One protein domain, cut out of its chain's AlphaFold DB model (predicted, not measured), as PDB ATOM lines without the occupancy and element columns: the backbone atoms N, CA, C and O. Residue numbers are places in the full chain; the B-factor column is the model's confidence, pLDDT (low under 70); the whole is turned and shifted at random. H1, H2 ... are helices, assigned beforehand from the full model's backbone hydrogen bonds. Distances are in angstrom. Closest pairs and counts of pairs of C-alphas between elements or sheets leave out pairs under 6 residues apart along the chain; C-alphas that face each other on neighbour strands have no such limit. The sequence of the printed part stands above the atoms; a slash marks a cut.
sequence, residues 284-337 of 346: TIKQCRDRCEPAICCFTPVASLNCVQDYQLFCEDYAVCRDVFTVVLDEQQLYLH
ATOM      1  N   THR A 284     110.983 129.120 127.666       79.56
ATOM      2  CA  THR A 284     110.476 129.940 128.767       79.56
ATOM      3  C   THR A 284     110.876 129.303 130.101       79.56
ATOM      4  O   THR A 284     110.925 128.077 130.208       79.56
ATOM      5  N   ILE A 285     111.085 130.110 131.148       78.56
ATOM      6  CA  ILE A 285     111.374 129.629 132.520       78.56
ATOM      7  C   ILE A 285     110.393 128.518 132.940       78.56
ATOM      8  O   ILE A 285     110.775 127.551 133.595       78.56
ATOM      9  N   LYS A 286     109.136 128.616 132.493       80.25
ATOM     10  CA  LYS A 286     108.100 127.607 132.712       80.25
ATOM     11  C   LYS A 286     108.446 126.243 132.100       80.25
ATOM     12  O   LYS A 286     108.307 125.236 132.774       80.25
ATOM     13  N   GLN A 287     108.941 126.197 130.866       84.62
ATOM     14  CA  GLN A 287     109.315 124.936 130.215       84.62
ATOM     15  C   GLN A 287     110.548 124.293 130.854       84.62
ATOM     16  O   GLN A 287     110.611 123.069 130.950       84.62
ATOM     17  N   CYS A 288     111.510 125.101 131.317       83.19
ATOM     18  CA  CYS A 288     112.630 124.592 132.107       83.19
ATOM     19  C   CYS A 288     112.136 123.998 133.429       83.19
ATOM     20  O   CYS A 288     112.538 122.898 133.794       83.19
ATOM     21  N   ARG A 289     111.203 124.679 134.105       86.00
ATOM     22  CA  ARG A 289     110.590 124.183 135.338       86.00
ATOM     23  C   ARG A 289     109.855 122.862 135.127       86.00
ATOM     24  O   ARG A 289     110.108 121.930 135.878       86.00
ATOM     25  N   ASP A 290     109.018 122.767 134.097       89.50
ATOM     26  CA  ASP A 290     108.242 121.558 133.796       89.50
ATOM     27  C   ASP A 290     109.168 120.369 133.465       89.50
ATOM     28  O   ASP A 290     108.914 119.239 133.869       89.50
ATOM     29  N   ARG A 291     110.293 120.616 132.775       90.44
ATOM     30  CA  ARG A 291     111.301 119.572 132.513       90.44
ATOM     31  C   ARG A 291     112.101 119.176 133.750       90.44
ATOM     32  O   ARG A 291     112.502 118.022 133.849       90.44
ATOM     33  N   CYS A 292     112.341 120.108 134.665       94.44
ATOM     34  CA  CYS A 292     113.070 119.853 135.903       94.44
ATOM     35  C   CYS A 292     112.178 119.307 137.028       94.44
ATOM     36  O   CYS A 292     112.708 118.844 138.033       94.44
ATOM     37  N   GLU A 293     110.849 119.329 136.886       92.69
ATOM     38  CA  GLU A 293     109.896 118.884 137.911       92.69
ATOM     39  C   GLU A 293     110.184 117.474 138.471       92.69
ATOM     40  O   GLU A 293     110.177 117.328 139.696       92.69
ATOM     41  N   PRO A 294     110.543 116.456 137.659       90.88
ATOM     42  CA  PRO A 294     110.899 115.131 138.179       90.88
ATOM     43  C   PRO A 294     112.126 115.142 139.103       90.88
ATOM     44  O   PRO A 294     112.245 114.300 139.990       90.88
ATOM     45  N   ALA A 295     113.021 116.117 138.930       92.81
ATOM     46  CA  ALA A 295     114.254 116.253 139.697       92.81
ATOM     47  C   ALA A 295     114.074 116.977 141.039       92.81
ATOM     48  O   ALA A 295     115.048 117.138 141.778       92.81
ATOM     49  N   ILE A 296     112.846 117.382 141.394       92.56
ATOM     50  CA  ILE A 296     112.540 117.954 142.717       92.56
ATOM     51  C   ILE A 296     113.083 117.062 143.831       92.56
ATOM     52  O   ILE A 296     113.643 117.570 144.805       92.56
ATOM     53  N   CYS A 297     112.956 115.741 143.683       92.12
ATOM     54  CA  CYS A 297     113.385 114.812 144.716       92.12
ATOM     55  C   CYS A 297     114.911 114.814 144.928       92.12
ATOM     56  O   CYS A 297     115.368 114.528 146.028       92.12
ATOM     57  N   CYS A 298     115.692 115.174 143.907       94.50
ATOM     58  CA  CYS A 298     117.153 115.179 143.957       94.50
ATOM     59  C   CYS A 298     117.714 116.423 144.657       94.50
ATOM     60  O   CYS A 298     118.751 116.346 145.315       94.50
ATOM     61  N   PHE A 299     117.050 117.575 144.512       92.19
ATOM     62  CA  PHE A 299     117.624 118.874 144.897       92.19
ATOM     63  C   PHE A 299     116.868 119.609 146.003       92.19
ATOM     64  O   PHE A 299     117.333 120.652 146.459       92.19
ATOM     65  N   THR A 300     115.732 119.088 146.471       88.38
ATOM     66  CA  THR A 300     115.086 119.636 147.669       88.38
ATOM     67  C   THR A 300     115.656 118.985 148.931       88.38
ATOM     68  O   THR A 300     115.701 117.759 149.005       88.38
ATOM     69  N   PRO A 301     116.035 119.766 149.960       83.56
ATOM     70  CA  PRO A 301     116.732 119.248 151.143       83.56
ATOM     71  C   PRO A 301     115.925 118.210 151.938       83.56
ATOM     72  O   PRO A 301     116.494 117.407 152.668       83.56
ATOM     73  N   VAL A 302     114.595 118.210 151.793       82.81
ATOM     74  CA  VAL A 302     113.703 117.250 152.460       82.81
ATOM     75  C   VAL A 302     113.616 115.925 151.692       82.81
ATOM     76  O   VAL A 302     113.545 114.869 152.309       82.81
ATOM     77  N   ALA A 303     113.626 115.963 150.356       79.81
ATOM     78  CA  ALA A 303     113.473 114.769 149.522       79.81
ATOM     79  C   ALA A 303     114.816 114.138 149.115       79.81
ATOM     80  O   ALA A 303     114.865 112.946 148.799       79.81
ATOM     81  N   SER A 304     115.907 114.911 149.175       80.75
ATOM     82  CA  SER A 304     117.241 114.476 148.756       80.75
ATOM     83  C   SER A 304     117.798 113.335 149.601       80.75
ATOM     84  O   SER A 304     118.632 112.584 149.112       80.75
ATOM     85  N   LEU A 305     117.335 113.188 150.848       80.44
ATOM     86  CA  LEU A 305     117.822 112.163 151.777       80.44
ATOM     87  C   LEU A 305     117.604 110.736 151.257       80.44
ATOM     88  O   LEU A 305     118.476 109.900 151.453       80.44
ATOM     89  N   ASN A 306     116.503 110.487 150.541       81.69
ATOM     90  CA  ASN A 306     116.196 109.158 150.004       81.69
ATOM     91  C   ASN A 306     116.437 109.097 148.491       81.69
ATOM     92  O   ASN A 306     117.024 108.145 147.992       81.69
ATOM     93  N   CYS A 307     116.063 110.145 147.746       88.00
ATOM     94  CA  CYS A 307     116.114 110.078 146.283       88.00
ATOM     95  C   CYS A 307     117.546 110.008 145.734       88.00
ATOM     96  O   CYS A 307     117.793 109.303 144.760       88.00
ATOM     97  N   VAL A 308     118.497 110.717 146.351       91.19
ATOM     98  CA  VAL A 308     119.892 110.714 145.884       91.19
ATOM     99  C   VAL A 308     120.577 109.385 146.202       91.19
ATOM    100  O   VAL A 308     121.366 108.914 145.389       91.19
ATOM    101  N   GLN A 309     120.267 108.771 147.350       89.94
ATOM    102  CA  GLN A 309     120.810 107.458 147.711       89.94
ATOM    103  C   GLN A 309     120.236 106.345 146.832       89.94
ATOM    104  O   GLN A 309     120.997 105.527 146.321       89.94
ATOM    105  N   ASP A 310     118.921 106.344 146.616       93.06
ATOM    106  CA  ASP A 310     118.244 105.269 145.886       93.06
ATOM    107  C   ASP A 310     118.408 105.394 144.360       93.06
ATOM    108  O   ASP A 310     118.379 104.394 143.642       93.06
ATOM    109  N   TYR A 311     118.594 106.618 143.850       93.50
ATOM    110  CA  TYR A 311     118.578 106.918 142.415       93.50
ATOM    111  C   TYR A 311     119.694 107.883 141.991       93.50
ATOM    112  O   TYR A 311     119.460 108.859 141.277       93.50
ATOM    113  N   GLN A 312     120.933 107.597 142.390       94.38
ATOM    114  CA  GLN A 312     122.078 108.469 142.108       94.38
ATOM    115  C   GLN A 312     122.253 108.789 140.611       94.38
ATOM    116  O   GLN A 312     122.355 109.959 140.248       94.38
ATOM    117  N   LEU A 313     122.204 107.775 139.736       94.81
ATOM    118  CA  LEU A 313     122.346 107.957 138.281       94.81
ATOM    119  C   LEU A 313     121.231 108.829 137.689       94.81
ATOM    120  O   LEU A 313     121.484 109.668 136.832       94.81
ATOM    121  N   PHE A 314     120.002 108.675 138.189       93.69
ATOM    122  CA  PHE A 314     118.895 109.537 137.786       93.69
ATOM    123  C   PHE A 314     119.170 110.985 138.194       93.69
ATOM    124  O   PHE A 314     118.987 111.889 137.392       93.69
ATOM    125  N   CYS A 315     119.649 111.231 139.414       95.06
ATOM    126  CA  CYS A 315     119.943 112.591 139.859       95.06
ATOM    127  C   CYS A 315     121.125 113.239 139.117       95.06
ATOM    128  O   CYS A 315     121.126 114.462 138.949       95.06
ATOM    129  N   GLU A 316     122.096 112.455 138.641       95.69
ATOM    130  CA  GLU A 316     123.206 112.945 137.808       95.69
ATOM    131  C   GLU A 316     122.717 113.507 136.466       95.69
ATOM    132  O   GLU A 316     123.133 114.604 136.081       95.69
ATOM    133  N   ASP A 317     121.754 112.849 135.813       95.06
ATOM    134  CA  ASP A 317     121.170 113.320 134.546       95.06
ATOM    135  C   ASP A 317     120.463 114.683 134.680       95.06
ATOM    136  O   ASP A 317     120.362 115.449 133.718       95.06
ATOM    137  N   TYR A 318     120.003 115.021 135.888       95.44
ATOM    138  CA  TYR A 318     119.334 116.287 136.184       95.44
ATOM    139  C   TYR A 318     120.227 117.295 136.915       95.44
ATOM    140  O   TYR A 318     119.716 118.302 137.406       95.44
ATOM    141  N   ALA A 319     121.551 117.103 136.960       94.19
ATOM    142  CA  ALA A 319     122.473 118.038 137.620       94.19
ATOM    143  C   ALA A 319     122.303 119.499 137.146       94.19
ATOM    144  O   ALA A 319     122.414 120.432 137.941       94.19
ATOM    145  N   VAL A 320     121.936 119.694 135.875       92.38
ATOM    146  CA  VAL A 320     121.647 121.009 135.271       92.38
ATOM    147  C   VAL A 320     120.423 121.720 135.869       92.38
ATOM    148  O   VAL A 320     120.295 122.934 135.745       92.38
ATOM    149  N   CYS A 321     119.520 120.993 136.530       93.44
ATOM    150  CA  CYS A 321     118.325 121.544 137.172       93.44
ATOM    151  C   CYS A 321     118.581 122.055 138.596       93.44
ATOM    152  O   CYS A 321     117.681 122.656 139.187       93.44
ATOM    153  N   ARG A 322     119.777 121.835 139.158       91.38
ATOM    154  CA  ARG A 322     120.114 122.247 140.529       91.38
ATOM    155  C   ARG A 322     119.856 123.738 140.750       91.38
ATOM    156  O   ARG A 322     119.183 124.105 141.713       91.38
ATOM    157  N   ASP A 323     120.312 124.575 139.825       85.94
ATOM    158  CA  ASP A 323     120.217 126.030 139.960       85.94
ATOM    159  C   ASP A 323     118.757 126.502 139.966       85.94
ATOM    160  O   ASP A 323     118.381 127.359 140.766       85.94
ATOM    161  N   VAL A 324     117.895 125.854 139.171       85.12
ATOM    162  CA  VAL A 324     116.454 126.153 139.100       85.12
ATOM    163  C   VAL A 324     115.780 125.989 140.466       85.12
ATOM    164  O   VAL A 324     114.895 126.770 140.808       85.12
ATOM    165  N   PHE A 325     116.201 125.008 141.268       83.12
ATOM    166  CA  PHE A 325     115.617 124.766 142.589       83.12
ATOM    167  C   PHE A 325     116.232 125.617 143.696       83.12
ATOM    168  O   PHE A 325     115.520 125.980 144.632       83.12
ATOM    169  N   THR A 326     117.507 125.993 143.580       78.94
ATOM    170  CA  THR A 326     118.147 126.878 144.568       78.94
ATOM    171  C   THR A 326     117.512 128.270 144.597       78.94
ATOM    172  O   THR A 326     117.198 128.763 145.674       78.94
ATOM    173  N   VAL A 327     117.197 128.850 143.431       74.56
ATOM    174  CA  VAL A 327     116.586 130.191 143.344       74.56
ATOM    175  C   VAL A 327     115.168 130.226 143.930       74.56
ATOM    176  O   VAL A 327     114.762 131.212 144.537       74.56
ATOM    177  N   VAL A 328     114.404 129.140 143.780       66.31
ATOM    178  CA  VAL A 328     112.998 129.079 144.225       66.31
ATOM    179  C   VAL A 328     112.879 128.872 145.739       66.31
ATOM    180  O   VAL A 328     111.910 129.321 146.356       66.31
ATOM    181  N   LEU A 329     113.845 128.188 146.357       67.00
ATOM    182  CA  LEU A 329     113.813 127.925 147.796       67.00
ATOM    183  C   LEU A 329     114.134 129.172 148.626       67.00
ATOM    184  O   LEU A 329     113.547 129.322 149.699       67.00
ATOM    185  N   ASP A 330     114.960 130.092 148.123       66.25
ATOM    186  CA  ASP A 330     115.218 131.372 148.799       66.25
ATOM    187  C   ASP A 330     113.943 132.225 148.921       66.25
ATOM    188  O   ASP A 330     113.680 132.810 149.974       66.25
ATOM    189  N   GLU A 331     113.076 132.226 147.902       65.00
ATOM    190  CA  GLU A 331     111.786 132.925 147.985       65.00
ATOM    191  C   GLU A 331     110.827 132.263 148.987       65.00
ATOM    192  O   GLU A 331     110.143 132.953 149.746       65.00
ATOM    193  N   GLN A 332     110.781 130.926 149.047       60.88
ATOM    194  CA  GLN A 332     109.897 130.229 149.991       60.88
ATOM    195  C   GLN A 332     110.375 130.318 151.445       60.88
ATOM    196  O   GLN A 332     109.539 130.427 152.349       60.88
ATOM    197  N   GLN A 333     111.688 130.325 151.695       59.28
ATOM    198  CA  GLN A 333     112.210 130.540 153.048       59.28
ATOM    199  C   GLN A 333     111.919 131.955 153.558       59.28
ATOM    200  O   GLN A 333     111.604 132.117 154.742       59.28
ATOM    201  N   LEU A 334     111.902 132.963 152.678       57.31
ATOM    202  CA  LEU A 334     111.460 134.316 153.032       57.31
ATOM    203  C   LEU A 334     109.990 134.357 153.486       57.31
ATOM    204  O   LEU A 334     109.656 135.061 154.441       57.31
ATOM    205  N   TYR A 335     109.115 133.568 152.858       56.44
ATOM    206  CA  TYR A 335     107.701 133.487 153.241       56.44
ATOM    207  C   TYR A 335     107.462 132.731 154.553       56.44
ATOM    208  O   TYR A 335     106.571 133.103 155.317       56.44
ATOM    209  N   LEU A 336     108.257 131.699 154.846       57.75
ATOM    210  CA  LEU A 336     108.128 130.920 156.083       57.75
ATOM    211  C   LEU A 336     108.749 131.623 157.303       57.75
ATOM    212  O   LEU A 336     108.235 131.472 158.411       57.75
ATOM    213  N   HIS A 337     109.795 132.439 157.116       57.81
ATOM    214  CA  HIS A 337     110.462 133.154 158.214       57.81
ATOM    215  C   HIS A 337     110.036 134.626 158.388       57.81
ATOM    216  O   HIS A 337     110.292 135.207 159.442       57.81
TER     217      HIS A 337
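AT A GLANCE: This is residues 284 to 337 of the 346 residues of the protein "Hypothetical protein" of Proboscia inermis (UniProt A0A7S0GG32). Near its start the long helix H4 crosses H1 at nearly a right angle; H2 and H3 join them, and residues 330 to 337 stick out. The printed part, 54 residues with helices H1 to H4, is all helix. It is flat, 32 by 28 by 13 A, and only just compact, close to loose, radius of gyration of the C-alphas 11.6 A.

IN THESE COORDINATES: H4, residues 319 to 337, 28.2 A long, ends at C-alpha (110.462, 133.154, 158.214). H1, residues 285 to 299, begins at C-alpha (111.374, 129.629, 132.520). H2 is residues 304 to 310, H3 312 to 317.

HOW THE PARTS SIT: H4 touches H1 with residues 321 to 325 alone, about perpendicular at 86 degrees; C-alphas 292 and 321 are closest, 5.7 A. H1 touches H2, closest C-alphas 298 and 304, 4.9 A. Every O i to N i+4 pair is within hydrogen-bond range in H3, 6 of 11 in H1, 2 of 3 in H2, 10 of 15 in H4.

THE WHOLE: C-alphas 313 and 337 are farthest apart, 34.3 A; residues 328 to 337 have pLDDT under 70.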